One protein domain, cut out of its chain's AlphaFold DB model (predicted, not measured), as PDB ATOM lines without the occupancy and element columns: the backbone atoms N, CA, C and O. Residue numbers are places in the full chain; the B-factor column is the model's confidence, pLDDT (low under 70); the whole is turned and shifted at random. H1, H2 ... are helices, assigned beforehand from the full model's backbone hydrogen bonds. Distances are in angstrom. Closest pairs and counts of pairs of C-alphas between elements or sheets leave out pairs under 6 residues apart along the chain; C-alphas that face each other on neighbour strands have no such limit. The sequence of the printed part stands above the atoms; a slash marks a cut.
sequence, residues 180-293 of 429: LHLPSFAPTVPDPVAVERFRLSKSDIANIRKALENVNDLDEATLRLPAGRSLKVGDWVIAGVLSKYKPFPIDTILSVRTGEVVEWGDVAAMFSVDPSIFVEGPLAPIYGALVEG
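AT A GLANCE: This is residues 180 to 293 of the 429 residues of an uncharacterized protein of bacterium UBP9_UBA11836 (UniProt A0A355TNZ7). This is a rounded cluster of short helices built round one helix in the middle, H4, with H2, H3 and H8 gathered near its first residues and H5 crossing it. H6 and H7 continue from H5 round to H8, while H1 sits at the far end of the body, near H5 but touching no helix; residues 180 to 191, with no named element, run along the outside. The printed part has 114 residues, with eight named helices, H1 to H8 in chain order, and no named strand: the class is all helix, with mostly crossed packing. It is compact, with a radius of gyration of the C-alphas of 12.6 A and spans of 34 by 29 by 27 A.

HOW THE PARTS SIT: Begin at the hub, H4, residues 233 to 245, which touches four helices. H2, residues 202 to 213, touches it at a steep tilt of 44 degrees, the same way; look at the closest C-alphas, Ile 208 and Val 233, 5.6 A apart. H5, residues 250 to 257, touches H4 at a steep tilt of 59 degrees, opposite ways, closest at the C-alphas of Ala 239 and Ile 250, 5.4 A. H8, residues 284 to 291, touches residues 234 to 238 of H4 alone, at a steep tilt of 41 degrees, opposite ways; the closest C-alphas are those of Gly 234 and Ile 286, 6.2 A. H3, residues 220 to 223, touches residues 233 to 234 of H4 alone, with the C-alphas of Leu 223 and Gly 234 closest at 4.4 A. H3 also touches H8, closest at the C-alphas of Glu 220 and Ala 289, 5.7 A. H6, residues 264 to 270, touches H5 at a steep tilt of 69 degrees, only just short of about perpendicular, with the C-alphas of Val 256 and Val 267 closest at 6.8 A. H7, residues 275 to 278, touches H6, closest at the C-alphas of Gly 265 and Pro 275, 4.9 A, and touches H8 only at the corner, closest at the C-alphas of Phe 278 and Ala 284, 4.2 A. H1, residues 192 to 198, is close to H5 but not clearly touching, with the closest C-alphas, Ala 194 and Asp 251, 6.5 A apart. In H1, H2, H4 and H6 every O i to N i+4 pair is within hydrogen-bond range, in H5 and H8 3 of 4 are, and H3 and H7 are too short for such a pair.

IN THESE COORDINATES: Find C-alpha 233 at (392.146, 431.973, 378.095); from there H4 runs 19.2 A to C-alpha 245. H2 measures 16.6 A. H1 begins at C-alpha 192, (404.139, 431.948, 391.072), and H8 ends at C-alpha 291, (385.810, 440.124, 370.355).

THE WHOLE: The two C-alphas farthest apart, Pro 192 and Glu 280, are 34.8 A apart. The printed part has no cut, and no link is long. Mean pLDDT of the printed part is 73.4; 40 residues are under 70, among them residues 180 to 190 and 275 to 282.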
ATOM      1  N   LEU A 180     400.668 427.969 358.866       45.09
ATOM      2  CA  LEU A 180     399.690 428.598 359.760       45.09
ATOM      3  C   LEU A 180     399.503 427.840 361.083       45.09
ATOM      4  O   LEU A 180     398.876 428.372 361.995       45.09
ATOM      5  N   HIS A 181     400.061 426.633 361.221       52.31
ATOM      6  CA  HIS A 181     400.062 425.915 362.493       52.31
ATOM      7  C   HIS A 181     400.718 426.742 363.600       52.31
ATOM      8  O   HIS A 181     401.934 426.958 363.604       52.31
ATOM      9  N   LEU A 182     399.913 427.138 364.588       56.91
ATOM     10  CA  LEU A 182     400.440 427.705 365.817       56.91
ATOM     11  C   LEU A 182     401.196 426.594 366.551       56.91
ATOM     12  O   LEU A 182     400.626 425.538 366.836       56.91
ATOM     13  N   PRO A 183     402.493 426.774 366.834       56.25
ATOM     14  CA  PRO A 183     403.262 425.736 367.490       56.25
ATOM     15  C   PRO A 183     402.801 425.612 368.941       56.25
ATOM     16  O   PRO A 183     402.780 426.618 369.652       56.25
ATOM     17  N   SER A 184     402.521 424.387 369.398       54.91
ATOM     18  CA  SER A 184     402.341 424.107 370.825       54.91
ATOM     19  C   SER A 184     403.480 424.730 371.626       54.91
ATOM     20  O   SER A 184     404.660 424.641 371.255       54.91
ATOM     21  N   PHE A 185     403.124 425.377 372.725       62.53
ATOM     22  CA  PHE A 185     404.104 425.888 373.659       62.53
ATOM     23  C   PHE A 185     404.550 424.730 374.549       62.53
ATOM     24  O   PHE A 185     403.755 423.857 374.902       62.53
ATOM     25  N   ALA A 186     405.829 424.709 374.931       55.19
ATOM     26  CA  ALA A 186     406.208 423.917 376.098       55.19
ATOM     27  C   ALA A 186     405.317 424.378 377.269       55.19
ATOM     28  O   ALA A 186     405.027 425.574 377.321       55.19
ATOM     29  N   PRO A 187     404.869 423.492 378.178       50.03
ATOM     30  CA  PRO A 187     403.921 423.844 379.234       50.03
ATOM     31  C   PRO A 187     404.566 424.740 380.308       50.03
ATOM     32  O   PRO A 187     404.793 424.337 381.449       50.03
ATOM     33  N   THR A 188     404.838 425.994 379.940       55.22
ATOM     34  CA  THR A 188     405.090 427.124 380.826       55.22
ATOM     35  C   THR A 188     403.792 427.428 381.551       55.22
ATOM     36  O   THR A 188     402.986 428.259 381.134       55.22
ATOM     37  N   VAL A 189     403.582 426.688 382.639       57.91
ATOM     38  CA  VAL A 189     402.618 427.038 383.680       57.91
ATOM     39  C   VAL A 189     402.884 428.496 384.072       57.91
ATOM     40  O   VAL A 189     404.058 428.830 384.249       57.91
ATOM     41  N   PRO A 190     401.851 429.349 384.227       66.62
ATOM     42  CA  PRO A 190     402.029 430.665 384.828       66.62
ATOM     43  C   PRO A 190     402.827 430.516 386.123       66.62
ATOM     44  O   PRO A 190     402.465 429.704 386.983       66.62
ATOM     45  N   ASP A 191     403.953 431.218 386.221       75.31
ATOM     46  CA  ASP A 191     404.847 431.076 387.364       75.31
ATOM     47  C   ASP A 191     404.190 431.654 388.639       75.31
ATOM     48  O   ASP A 191     403.137 432.298 388.561       75.31
ATOM     49  N   PRO A 192     404.746 431.434 389.844       79.44
ATOM     50  CA  PRO A 192     404.139 431.948 391.072       79.44
ATOM     51  C   PRO A 192     403.908 433.470 391.062       79.44
ATOM     52  O   PRO A 192     402.942 433.937 391.665       79.44
ATOM     53  N   VAL A 193     404.741 434.231 390.339       77.94
ATOM     54  CA  VAL A 193     404.617 435.686 390.195       77.94
ATOM     55  C   VAL A 193     403.437 436.024 389.285       77.94
ATOM     56  O   VAL A 193     402.620 436.865 389.649       77.94
ATOM     57  N   ALA A 194     403.279 435.340 388.151       75.25
ATOM     58  CA  ALA A 194     402.131 435.480 387.258       75.25
ATOM     59  C   ALA A 194     400.811 435.068 387.943       75.25
ATOM     60  O   ALA A 194     399.803 435.770 387.830       75.25
ATOM     61  N   VAL A 195     400.819 433.973 388.712       83.06
ATOM     62  CA  VAL A 195     399.663 433.488 389.490       83.06
ATOM     63  C   VAL A 195     399.186 434.546 390.486       83.06
ATOM     64  O   VAL A 195     397.993 434.857 390.519       83.06
ATOM     65  N   GLU A 196     400.099 435.145 391.256       83.12
ATOM     66  CA  GLU A 196     399.774 436.229 392.189       83.12
ATOM     67  C   GLU A 196     399.357 437.510 391.447       83.12
ATOM     68  O   GLU A 196     398.323 438.118 391.755       83.12
ATOM     69  N   ARG A 197     400.115 437.896 390.411       81.81
ATOM     70  CA  ARG A 197     399.896 439.114 389.623       81.81
ATOM     71  C   ARG A 197     398.516 439.118 388.977       81.81
ATOM     72  O   ARG A 197     397.774 440.077 389.189       81.81
ATOM     73  N   PHE A 198     398.138 438.062 388.261       85.00
ATOM     74  CA  PHE A 198     396.849 437.956 387.563       85.00
ATOM     75  C   PHE A 198     395.724 437.347 388.421       85.00
ATOM     76  O   PHE A 198     394.576 437.328 387.981       85.00
ATOM     77  N   ARG A 199     396.008 436.952 389.674       85.50
ATOM     78  CA  ARG A 199     395.054 436.325 390.615       85.50
ATOM     79  C   ARG A 199     394.417 435.051 390.044       85.50
ATOM     80  O   ARG A 199     393.197 434.896 390.079       85.50
ATOM     81  N   LEU A 200     395.244 434.163 389.500       87.06
ATOM     82  CA  LEU A 200     394.786 432.933 388.852       87.06
ATOM     83  C   LEU A 200     394.290 431.899 389.869       87.06
ATOM     84  O   LEU A 200     394.979 431.572 390.837       87.06
ATOM     85  N   SER A 201     393.118 431.326 389.612       88.25
ATOM     86  CA  SER A 201     392.630 430.147 390.324       88.25
ATOM     87  C   SER A 201     393.250 428.854 389.770       88.25
ATOM     88  O   SER A 201     393.808 428.816 388.672       88.25
ATOM     89  N   LYS A 202     393.123 427.744 390.511       86.69
ATOM     90  CA  LYS A 202     393.613 426.426 390.057       86.69
ATOM     91  C   LYS A 202     392.946 425.955 388.757       86.69
ATOM     92  O   LYS A 202     393.599 425.281 387.966       86.69
ATOM     93  N   SER A 203     391.676 426.304 388.537       88.06
ATOM     94  CA  SER A 203     390.961 426.032 387.283       88.06
ATOM     95  C   SER A 203     391.506 426.867 386.129       88.06
ATOM     96  O   SER A 203     391.735 426.322 385.056       88.06
ATOM     97  N   ASP A 204     391.801 428.147 386.357       88.38
ATOM     98  CA  ASP A 204     392.328 429.039 385.316       88.38
ATOM     99  C   ASP A 204     393.694 428.538 384.833       88.38
ATOM    100  O   ASP A 204     393.918 428.393 383.636       88.38
ATOM    101  N   ILE A 205     394.573 428.155 385.768       85.81
ATOM    102  CA  ILE A 205     395.887 427.561 385.474       85.81
ATOM    103  C   ILE A 205     395.747 426.272 384.646       85.81
ATOM    104  O   ILE A 205     396.544 426.039 383.736       85.81
ATOM    105  N   ALA A 206     394.747 425.433 384.935       85.12
ATOM    106  CA  ALA A 206     394.486 424.212 384.171       85.12
ATOM    107  C   ALA A 206     393.968 424.514 382.752       85.12
ATOM    108  O   ALA A 206     394.419 423.884 381.794       85.12
ATOM    109  N   ASN A 207     393.081 425.502 382.608       85.88
ATOM    110  CA  ASN A 207     392.537 425.927 381.317       85.88
ATOM    111  C   ASN A 207     393.621 426.562 380.429       85.88
ATOM    112  O   ASN A 207     393.768 426.169 379.274       85.88
ATOM    113  N   ILE A 208     394.426 427.477 380.987       86.62
ATOM    114  CA  ILE A 208     395.582 428.094 380.315       86.62
ATOM    115  C   ILE A 208     396.568 427.010 379.866       86.62
ATOM    116  O   ILE A 208     396.991 427.007 378.714       86.62
ATOM    117  N   ARG A 209     396.906 426.051 380.742       83.38
ATOM    118  CA  ARG A 209     397.815 424.948 380.397       83.38
ATOM    119  C   ARG A 209     397.293 424.131 379.216       83.38
ATOM    120  O   ARG A 209     398.012 423.991 378.232       83.38
ATOM    121  N   LYS A 210     396.046 423.649 379.290       80.81
ATOM    122  CA  LYS A 210     395.407 422.879 378.209       80.81
ATOM    123  C   LYS A 210     395.426 423.657 376.886       80.81
ATOM    124  O   LYS A 210     395.696 423.076 375.838       80.81
ATOM    125  N   ALA A 211     395.172 424.967 376.944       80.50
ATOM    126  CA  ALA A 211     395.176 425.836 375.773       80.50
ATOM    127  C   ALA A 211     396.564 426.002 375.137       80.50
ATOM    128  O   ALA A 211     396.692 425.934 373.918       80.50
ATOM    129  N   LEU A 212     397.609 426.177 375.947       79.50
ATOM    130  CA  LEU A 212     398.981 426.340 375.458       79.50
ATOM    131  C   LEU A 212     399.614 425.017 374.980       79.50
ATOM    132  O   LEU A 212     400.448 425.035 374.072       79.50
ATOM    133  N   GLU A 213     399.196 423.877 375.542       75.44
ATOM    134  CA  GLU A 213     399.626 422.535 375.119       75.44
ATOM    135  C   GLU A 213     399.091 422.154 373.725       75.44
ATOM    136  O   GLU A 213     399.840 421.602 372.915       75.44
ATOM    137  N   ASN A 214     397.828 422.471 373.405       71.69
ATOM    138  CA  ASN A 214     397.213 422.137 372.113       71.69
ATOM    139  C   ASN A 214     396.404 423.300 371.511       71.69
ATOM    140  O   ASN A 214     395.181 423.253 371.394       71.69
ATOM    141  N   VAL A 215     397.122 424.342 371.090       69.19
ATOM    142  CA  VAL A 215     396.562 425.598 370.558       69.19
ATOM    143  C   VAL A 215     395.668 425.400 369.323       69.19
ATOM    144  O   VAL A 215     394.726 426.160 369.115       69.19
ATOM    145  N   ASN A 216     395.947 424.385 368.498       62.22
ATOM    146  CA  ASN A 216     395.244 424.152 367.228       62.22
ATOM    147  C   ASN A 216     393.895 423.414 367.386       62.22
ATOM    148  O   ASN A 216     393.168 423.280 366.402       62.22
ATOM    149  N   ASP A 217     393.568 422.927 368.587       65.81
ATOM    150  CA  ASP A 217     392.380 422.104 368.871       65.81
ATOM    151  C   ASP A 217     391.541 422.697 370.020       65.81
ATOM    152  O   ASP A 217     391.067 422.004 370.924       65.81
ATOM    153  N   LEU A 218     391.407 424.026 370.017       65.00
ATOM    154  CA  LEU A 218     390.614 424.774 370.990       65.00
ATOM    155  C   LEU A 218     389.240 425.126 370.428       65.00
ATOM    156  O   LEU A 218     389.109 425.563 369.285       65.00
ATOM    157  N   ASP A 219     388.219 424.972 371.268       66.19
ATOM    158  CA  ASP A 219     386.887 425.503 371.012       66.19
ATOM    159  C   ASP A 219     386.751 426.945 371.537       66.19
ATOM    160  O   ASP A 219     387.461 427.394 372.444       66.19
ATOM    161  N   GLU A 220     385.810 427.694 370.958       66.38
ATOM    162  CA  GLU A 220     385.524 429.082 371.350       66.38
ATOM    163  C   GLU A 220     385.111 429.188 372.825       66.38
ATOM    164  O   GLU A 220     385.408 430.179 373.493       66.38
ATOM    165  N   ALA A 221     384.457 428.146 373.353       75.50
ATOM    166  CA  ALA A 221     384.074 428.059 374.754       75.50
ATOM    167  C   ALA A 221     385.308 428.087 375.669       75.50
ATOM    168  O   ALA A 221     385.340 428.890 376.599       75.50
ATOM    169  N   THR A 222     386.339 427.284 375.373       77.06
ATOM    170  CA  THR A 222     387.614 427.272 376.103       77.06
ATOM    171  C   THR A 222     388.308 428.624 376.007       77.06
ATOM    172  O   THR A 222     388.740 429.141 377.033       77.06
ATOM    173  N   LEU A 223     388.372 429.234 374.816       80.69
ATOM    174  CA  LEU A 223     389.008 430.546 374.618       80.69
ATOM    175  C   LEU A 223     388.341 431.667 375.432       80.69
ATOM    176  O   LEU A 223     389.031 432.592 375.865       80.69
ATOM    177  N   ARG A 224     387.025 431.573 375.669       81.88
ATOM    178  CA  ARG A 224     386.222 432.528 376.452       81.88
ATOM    179  C   ARG A 224     386.227 432.268 377.966       81.88
ATOM    180  O   ARG A 224     385.690 433.096 378.702       81.88
ATOM    181  N   LEU A 225     386.815 431.168 378.453       86.31
ATOM    182  CA  LEU A 225     386.922 430.905 379.896       86.31
ATOM    183  C   LEU A 225     387.751 431.999 380.597       86.31
ATOM    184  O   LEU A 225     388.710 432.501 380.007       86.31
ATOM    185  N   PRO A 226     387.423 432.359 381.853       85.62
ATOM    186  CA  PRO A 226     388.186 433.345 382.611       85.62
ATOM    187  C   PRO A 226     389.617 432.864 382.888       85.62
ATOM    188  O   PRO A 226     389.870 431.675 383.086       85.62
ATOM    189  N   ALA A 227     390.549 433.815 382.913       86.31
ATOM    190  CA  ALA A 227     391.979 433.579 383.074       86.31
ATOM    191  C   ALA A 227     392.673 434.705 383.877       86.31
ATOM    192  O   ALA A 227     393.776 435.139 383.541       86.31
ATOM    193  N   GLY A 228     392.020 435.169 384.951       84.44
ATOM    194  CA  GLY A 228     392.540 436.176 385.893       84.44
ATOM    195  C   GLY A 228     392.407 437.635 385.429       84.44
ATOM    196  O   GLY A 228     392.527 437.930 384.252       84.44
ATOM    197  N   ARG A 229     392.146 438.570 386.360       80.94
ATOM    198  CA  ARG A 229     392.001 440.037 386.123       80.94
ATOM    199  C   ARG A 229     391.319 440.441 384.792       80.94
ATOM    200  O   ARG A 229     391.871 441.233 384.030       80.94
ATOM    201  N   SER A 230     390.126 439.904 384.541       79.31
ATOM    202  CA  SER A 230     389.332 440.137 383.318       79.31
ATOM    203  C   SER A 230     389.977 439.682 381.996       79.31
ATOM    204  O   SER A 230     389.453 439.967 380.928       79.31
ATOM    205  N   LEU A 231     391.081 438.938 382.044       85.62
ATOM    206  CA  LEU A 231     391.609 438.209 380.894       85.62
ATOM    207  C   LEU A 231     390.811 436.916 380.690       85.62
ATOM    208  O   LEU A 231     390.309 436.307 381.644       85.62
ATOM    209  N   LYS A 232     390.751 436.470 379.440       88.56
ATOM    210  CA  LYS A 232     390.204 435.187 378.994       88.56
ATOM    211  C   LYS A 232     391.353 434.256 378.591       88.56
ATOM    212  O   LYS A 232     392.469 434.705 378.337       88.56
ATOM    213  N   VAL A 233     391.111 432.951 378.494       88.00
ATOM    214  CA  VAL A 233     392.146 431.973 378.095       88.00
ATOM    215  C   VAL A 233     392.754 432.306 376.725       88.00
ATOM    216  O   VAL A 233     393.961 432.158 376.547       88.00
ATOM    217  N   GLY A 234     391.970 432.830 375.777       85.88
ATOM    218  CA  GLY A 234     392.497 433.270 374.482       85.88
ATOM    219  C   GLY A 234     393.488 434.442 374.564       85.88
ATOM    220  O   GLY A 234     394.409 434.489 373.753       85.88
ATOM    221  N   ASP A 235     393.387 435.331 375.564       87.50
ATOM    222  CA  ASP A 235     394.376 436.401 375.772       87.50
ATOM    223  C   ASP A 235     395.761 435.809 376.106       87.50
ATOM    224  O   ASP A 235     396.784 436.283 375.610       87.50
ATOM    225  N   TRP A 236     395.800 434.721 376.887       88.00
ATOM    226  CA  TRP A 236     397.034 433.986 377.202       88.00
ATOM    227  C   TRP A 236     397.626 433.284 375.977       88.00
ATOM    228  O   TRP A 236     398.846 433.267 375.815       88.00
ATOM    229  N   VAL A 237     396.779 432.747 375.093       86.12
ATOM    230  CA  VAL A 237     397.224 432.141 373.829       86.12
ATOM    231  C   VAL A 237     397.832 433.201 372.905       86.12
ATOM    232  O   VAL A 237     398.943 433.001 372.411       86.12
ATOM    233  N   ILE A 238     397.169 434.350 372.721       86.56
ATOM    234  CA  ILE A 238     397.704 435.464 371.919       86.56
ATOM    235  C   ILE A 238     399.042 435.946 372.492       86.56
ATOM    236  O   ILE A 238     400.025 436.043 371.755       86.56
ATOM    237  N   ALA A 239     399.120 436.185 373.805       86.62
ATOM    238  CA  ALA A 239     400.358 436.607 374.454       86.62
ATOM    239  C   ALA A 239     401.494 435.582 374.287       86.62
ATOM    240  O   ALA A 239     402.631 435.978 374.029       86.62
ATOM    241  N   GLY A 240     401.197 434.279 374.363       83.19
ATOM    242  CA  GLY A 240     402.158 433.205 374.096       83.19
ATOM    243  C   GLY A 240     402.695 433.226 372.662       83.19
ATOM    244  O   GLY A 240     403.907 433.129 372.450       83.19
ATOM    245  N   VAL A 241     401.821 433.424 371.669       79.19
ATOM    246  CA  VAL A 241     402.221 433.546 370.256       79.19
ATOM    247  C   VAL A 241     403.102 434.779 370.043       79.19
ATOM    248  O   VAL A 241     404.191 434.656 369.481       79.19
ATOM    249  N   LEU A 242     402.690 435.948 370.542       78.88
ATOM    250  CA  LEU A 242     403.472 437.183 370.424       78.88
ATOM    251  C   LEU A 242     404.845 437.048 371.106       78.88
ATOM    252  O   LEU A 242     405.856 437.357 370.481       78.88
ATOM    253  N   SER A 243     404.887 436.498 372.326       78.75
ATOM    254  CA  SER A 243     406.111 436.225 373.101       78.75
ATOM    255  C   SER A 243     407.104 435.310 372.368       78.75
ATOM    256  O   SER A 243     408.321 435.452 372.505       78.75
ATOM    257  N   LYS A 244     406.608 434.384 371.539       75.12
ATOM    258  CA  LYS A 244     407.453 433.486 370.742       75.12
ATOM    259  C   LYS A 244     408.085 434.166 369.526       75.12
ATOM    260  O   LYS A 244     409.227 433.853 369.194       75.12
ATOM    261  N   TYR A 245     407.367 435.070 368.858       69.56
ATOM    262  CA  TYR A 245     407.866 435.772 367.663       69.56
ATOM    263  C   TYR A 245     408.601 437.085 367.985       69.56
ATOM    264  O   TYR A 245     409.424 437.544 367.192       69.56
ATOM    265  N   LYS A 246     408.352 437.670 369.160       69.75
ATOM    266  CA  LYS A 246     409.107 438.778 369.754       69.75
ATOM    267  C   LYS A 246     409.378 438.417 371.219       69.75
ATOM    268  O   LYS A 246     408.404 438.299 371.956       69.75
ATOM    269  N   PRO A 247     410.641 438.257 371.661       71.31
ATOM    270  CA  PRO A 247     410.989 437.638 372.947       71.31
ATOM    271  C   PRO A 247     410.745 438.552 374.166       71.31
ATOM    272  O   PRO A 247     411.648 438.840 374.950       71.31
ATOM    273  N   PHE A 248     409.508 439.013 374.329       76.75
ATOM    274  CA  PHE A 248     409.002 439.680 375.521       76.75
ATOM    275  C   PHE A 248     408.335 438.646 376.440       76.75
ATOM    276  O   PHE A 248     407.699 437.717 375.934       76.75
ATOM    277  N   PRO A 249     408.422 438.783 377.775       81.69
ATOM    278  CA  PRO A 249     407.701 437.904 378.693       81.69
ATOM    279  C   PRO A 249     406.185 437.980 378.472       81.69
ATOM    280  O   PRO A 249     405.634 439.075 378.328       81.69
ATOM    281  N   ILE A 250     405.505 436.830 378.514       84.19
ATOM    282  CA  ILE A 250     404.037 436.728 378.400       84.19
ATOM    283  C   ILE A 250     403.354 437.684 379.392       84.19
ATOM    284  O   ILE A 250     402.478 438.454 379.005       84.19
ATOM    285  N   ASP A 251     403.828 437.733 380.641       83.56
ATOM    286  CA  ASP A 251     403.280 438.606 381.685       83.56
ATOM    287  C   ASP A 251     403.445 440.101 381.389       83.56
ATOM    288  O   ASP A 251     402.664 440.920 381.876       83.56
ATOM    289  N   THR A 252     404.471 440.489 380.626       82.94
ATOM    290  CA  THR A 252     404.657 441.878 380.188       82.94
ATOM    291  C   THR A 252     403.574 442.239 379.182       82.94
ATOM    292  O   THR A 252     402.889 443.242 379.377       82.94
ATOM    293  N   ILE A 253     403.353 441.381 378.181       85.38
ATOM    294  CA  ILE A 253     402.322 441.561 377.149       85.38
ATOM    295  C   ILE A 253     400.924 441.593 377.788       85.38
ATOM    296  O   ILE A 253     400.178 442.553 377.605       85.38
ATOM    297  N   LEU A 254     400.600 440.601 378.624       87.19
ATOM    298  CA  LEU A 254     399.319 440.529 379.334       87.19
ATOM    299  C   LEU A 254     399.081 441.724 380.261       87.19
ATOM    300  O   LEU A 254     397.940 442.151 380.419       87.19
ATOM    301  N   SER A 255     400.131 442.308 380.847       83.06
ATOM    302  CA  SER A 255     399.970 443.482 381.714       83.06
ATOM    303  C   SER A 255     399.610 444.781 380.989       83.06
ATOM    304  O   SER A 255     399.111 445.698 381.635       83.06
ATOM    305  N   VAL A 256     399.801 444.849 379.665       80.88
ATOM    306  CA  VAL A 256     399.262 445.937 378.827       80.88
ATOM    307  C   VAL A 256     397.767 445.716 378.558       80.88
ATOM    308  O   VAL A 256     396.999 446.671 378.512       80.88
ATOM    309  N   ARG A 257     397.340 444.450 378.435       75.94
ATOM    310  CA  ARG A 257     395.947 444.050 378.173       75.94
ATOM    311  C   ARG A 257     395.051 444.064 379.427       75.94
ATOM    312  O   ARG A 257     393.836 444.234 379.307       75.94
ATOM    313  N   THR A 258     395.608 443.892 380.632       70.62
ATOM    314  CA  THR A 258     394.817 443.888 381.880       70.62
ATOM    315  C   THR A 258     394.062 445.196 382.100       70.62
ATOM    316  O   THR A 258     394.674 446.255 382.213       70.62
ATOM    317  N   GLY A 259     392.739 445.095 382.253       55.72
ATOM    318  CA  GLY A 259     391.827 446.238 382.349       55.72
ATOM    319  C   GLY A 259     390.853 446.358 381.172       55.72
ATOM    320  O   GLY A 259     390.017 447.247 381.198       55.72
ATOM    321  N   GLU A 260     390.948 445.475 380.170       52.25
ATOM    322  CA  GLU A 260     390.045 445.328 379.008       52.25
ATOM    323  C   GLU A 260     389.970 446.506 378.011       52.25
ATOM    324  O   GLU A 260     389.578 446.267 376.871       52.25
ATOM    325  N   VAL A 261     390.423 447.717 378.358       56.06
ATOM    326  CA  VAL A 261     390.311 448.925 377.505       56.06
ATOM    327  C   VAL A 261     391.193 448.908 376.240       56.06
ATOM    328  O   VAL A 261     390.852 449.567 375.266       56.06
ATOM    329  N   VAL A 262     392.328 448.194 376.231       64.31
ATOM    330  CA  VAL A 262     393.316 448.257 375.127       64.31
ATOM    331  C   VAL A 262     393.139 447.083 374.164       64.31
ATOM    332  O   VAL A 262     393.310 445.932 374.578       64.31
ATOM    333  N   GLU A 263     392.817 447.340 372.894       72.31
ATOM    334  CA  GLU A 263     392.628 446.293 371.881       72.31
ATOM    335  C   GLU A 263     393.927 445.537 371.564       72.31
ATOM    336  O   GLU A 263     395.032 446.070 371.674       72.31
ATOM    337  N   TRP A 264     393.821 444.280 371.115       79.31
ATOM    338  CA  TRP A 264     395.012 443.494 370.764       79.31
ATOM    339  C   TRP A 264     395.806 444.084 369.596       79.31
ATOM    340  O   TRP A 264     397.026 443.914 369.569       79.31
ATOM    341  N   GLY A 265     395.154 444.815 368.683       69.62
ATOM    342  CA  GLY A 265     395.833 445.569 367.626       69.62
ATOM    343  C   GLY A 265     396.824 446.593 368.188       69.62
ATOM    344  O   GLY A 265     397.991 446.593 367.792       69.62
ATOM    345  N   ASP A 266     396.403 447.380 369.184       68.06
ATOM    346  CA  ASP A 266     397.269 448.337 369.883       68.06
ATOM    347  C   ASP A 266     398.399 447.628 370.638       68.06
ATOM    348  O   ASP A 266     399.557 448.038 370.557       68.06
ATOM    349  N   VAL A 267     398.091 446.525 371.335       78.44
ATOM    350  CA  VAL A 267     399.105 445.739 372.059       78.44
ATOM    351  C   VAL A 267     400.172 445.200 371.094       78.44
ATOM    352  O   VAL A 267     401.364 445.332 371.367       78.44
ATOM    353  N   ALA A 268     399.789 444.638 369.944       76.69
ATOM    354  CA  ALA A 268     400.747 444.170 368.940       76.69
ATOM    355  C   ALA A 268     401.595 445.313 368.367       76.69
ATOM    356  O   ALA A 268     402.819 445.166 368.280       76.69
ATOM    357  N   ALA A 269     400.983 446.463 368.066       70.00
ATOM    358  CA  ALA A 269     401.701 447.646 367.602       70.00
ATOM    359  C   ALA A 269     402.750 448.117 368.630       70.00
ATOM    360  O   ALA A 269     403.903 448.358 368.259       70.00
ATOM    361  N   MET A 270     402.410 448.146 369.928       75.38
ATOM    362  CA  MET A 270     403.357 448.466 371.010       75.38
ATOM    363  C   MET A 270     404.558 447.507 371.062       75.38
ATOM    364  O   MET A 270     405.674 447.939 371.350       75.38
ATOM    365  N   PHE A 271     404.370 446.224 370.733       79.06
ATOM    366  CA  PHE A 271     405.448 445.224 370.662       79.06
ATOM    367  C   PHE A 271     406.068 445.066 369.256       79.06
ATOM    368  O   PHE A 271     406.831 444.126 369.010       79.06
ATOM    369  N   SER A 272     405.810 446.008 368.338       77.94
ATOM    370  CA  SER A 272     406.328 446.006 366.959       77.94
ATOM    371  C   SER A 272     405.985 444.729 366.175       77.94
ATOM    372  O   SER A 272     406.829 444.169 365.462       77.94
ATOM    373  N   VAL A 273     404.750 444.252 366.343       71.00
ATOM    374  CA  VAL A 273     404.108 443.194 365.553       71.00
ATOM    375  C   VAL A 273     403.012 443.828 364.700       71.00
ATOM    376  O   VAL A 273     402.294 444.709 365.162       71.00
ATOM    377  N   ASP A 274     402.906 443.385 363.450       70.56
ATOM    378  CA  ASP A 274     401.897 443.862 362.506       70.56
ATOM    379  C   ASP A 274     400.481 443.431 362.959       70.56
ATOM    380  O   ASP A 274     400.242 442.225 363.091       70.56
ATOM    381  N   PRO A 275     399.538 444.368 363.203       63.41
ATOM    382  CA  PRO A 275     398.179 444.042 363.638       63.41
ATOM    383  C   PRO A 275     397.374 443.179 362.654       63.41
ATOM    384  O   PRO A 275     396.429 442.513 363.081       63.41
ATOM    385  N   SER A 276     397.752 443.123 361.369       58.16
ATOM    386  CA  SER A 276     397.115 442.242 360.370       58.16
ATOM    387  C   SER A 276     397.119 440.762 360.774       58.16
ATOM    388  O   SER A 276     396.238 440.007 360.361       58.16
ATOM    389  N   ILE A 277     398.026 440.341 361.671       62.06
ATOM    390  CA  ILE A 277     398.072 438.977 362.221       62.06
ATOM    391  C   ILE A 277     396.751 438.524 362.877       62.06
ATOM    392  O   ILE A 277     396.483 437.322 362.943       62.06
ATOM    393  N   PHE A 278     395.921 439.469 363.331       61.34
ATOM    394  CA  PHE A 278     394.619 439.227 363.960       61.34
ATOM    395  C   PHE A 278     393.428 439.194 362.993       61.34
ATOM    396  O   PHE A 278     392.318 438.892 363.421       61.34
ATOM    397  N   VAL A 279     393.641 439.508 361.715       54.44
ATOM    398  CA  VAL A 279     392.586 439.546 360.683       54.44
ATOM    399  C   VAL A 279     392.893 438.558 359.555       54.44
ATOM    400  O   VAL A 279     391.999 437.882 359.056       54.44
ATOM    401  N   GLU A 280     394.172 438.427 359.201       51.22
ATOM    402  CA  GLU A 280     394.666 437.651 358.055       51.22
ATOM    403  C   GLU A 280     395.684 436.568 358.466       51.22
ATOM    404  O   GLU A 280     396.064 435.720 357.658       51.22
ATOM    405  N   GLY A 281     396.148 436.590 359.720       53.66
ATOM    406  CA  GLY A 281     397.169 435.681 360.243       53.66
ATOM    407  C   GLY A 281     396.628 434.523 361.093       53.66
ATOM    408  O   GLY A 281     395.427 434.409 361.340       53.66
ATOM    409  N   PRO A 282     397.525 433.668 361.624       61.19
ATOM    410  CA  PRO A 282     397.145 432.486 362.402       61.19
ATOM    411  C   PRO A 282     396.488 432.811 363.756       61.19
ATOM    412  O   PRO A 282     395.974 431.911 364.414       61.19
ATOM    413  N   LEU A 283     396.487 434.082 364.183       70.75
ATOM    414  CA  LEU A 283     395.774 434.538 365.379       70.75
ATOM    415  C   LEU A 283     394.328 434.971 365.104       70.75
ATOM    416  O   LEU A 283     393.575 435.118 366.066       70.75
ATOM    417  N   ALA A 284     393.914 435.132 363.843       64.38
ATOM    418  CA  ALA A 284     392.568 435.597 363.504       64.38
ATOM    419  C   ALA A 284     391.430 434.744 364.113       64.38
ATOM    420  O   ALA A 284     390.534 435.332 364.723       64.38
ATOM    421  N   PRO A 285     391.479 433.391 364.104       61.41
ATOM    422  CA  PRO A 285     390.426 432.576 364.722       61.41
ATOM    423  C   PRO A 285     390.342 432.737 366.248       61.41
ATOM    424  O   PRO A 285     389.269 432.609 366.832       61.41
ATOM    425  N   ILE A 286     391.470 433.022 366.908       72.12
ATOM    426  CA  ILE A 286     391.521 433.234 368.362       72.12
ATOM    427  C   ILE A 286     391.027 434.641 368.707       72.12
ATOM    428  O   ILE A 286     390.309 434.813 369.691       72.12
ATOM    429  N   TYR A 287     391.385 435.641 367.899       71.75
ATOM    430  CA  TYR A 287     390.963 437.021 368.107       71.75
ATOM    431  C   TYR A 287     389.456 437.204 367.896       71.75
ATOM    432  O   TYR A 287     388.792 437.757 368.774       71.75
ATOM    433  N   GLY A 288     388.895 436.654 366.810       61.22
ATOM    434  CA  GLY A 288     387.450 436.669 366.550       61.22
ATOM    435  C   GLY A 288     386.642 436.120 367.727       61.22
ATOM    436  O   GLY A 288     385.767 436.801 368.271       61.22
ATOM    437  N   ALA A 289     387.038 434.948 368.236       67.56
ATOM    438  CA  ALA A 289     386.399 434.315 369.387       67.56
ATOM    439  C   ALA A 289     386.391 435.189 370.664       67.56
ATOM    440  O   ALA A 289     385.504 435.020 371.505       67.56
ATOM    441  N   LEU A 290     387.337 436.122 370.832       71.50
ATOM    442  CA  LEU A 290     387.427 437.006 372.002       71.50
ATOM    443  C   LEU A 290     386.584 438.285 371.882       71.50
ATOM    444  O   LEU A 290     386.087 438.757 372.914       71.50
ATOM    445  N   VAL A 291     386.445 438.824 370.663       63.59
ATOM    446  CA  VAL A 291     385.810 440.124 370.355       63.59
ATOM    447  C   VAL A 291     384.304 440.004 370.092       63.59
ATOM    448  O   VAL A 291     383.553 440.912 370.436       63.59
ATOM    449  N   GLU A 292     383.825 438.857 369.598       51.66
ATOM    450  CA  GLU A 292     382.406 438.567 369.286       51.66
ATOM    451  C   GLU A 292     381.412 438.649 370.483       51.66
ATOM    452  O   GLU A 292     380.246 438.278 370.362       51.66
ATOM    453  N   GLY A 293     381.834 439.146 371.652       42.72
ATOM    454  CA  GLY A 293     380.946 439.474 372.774       42.72
ATOM    455  C   GLY A 293     380.152 440.778 372.602       42.72
ATOM    456  O   GLY A 293     379.133 440.942 373.271       42.72
TER     457      GLY A 293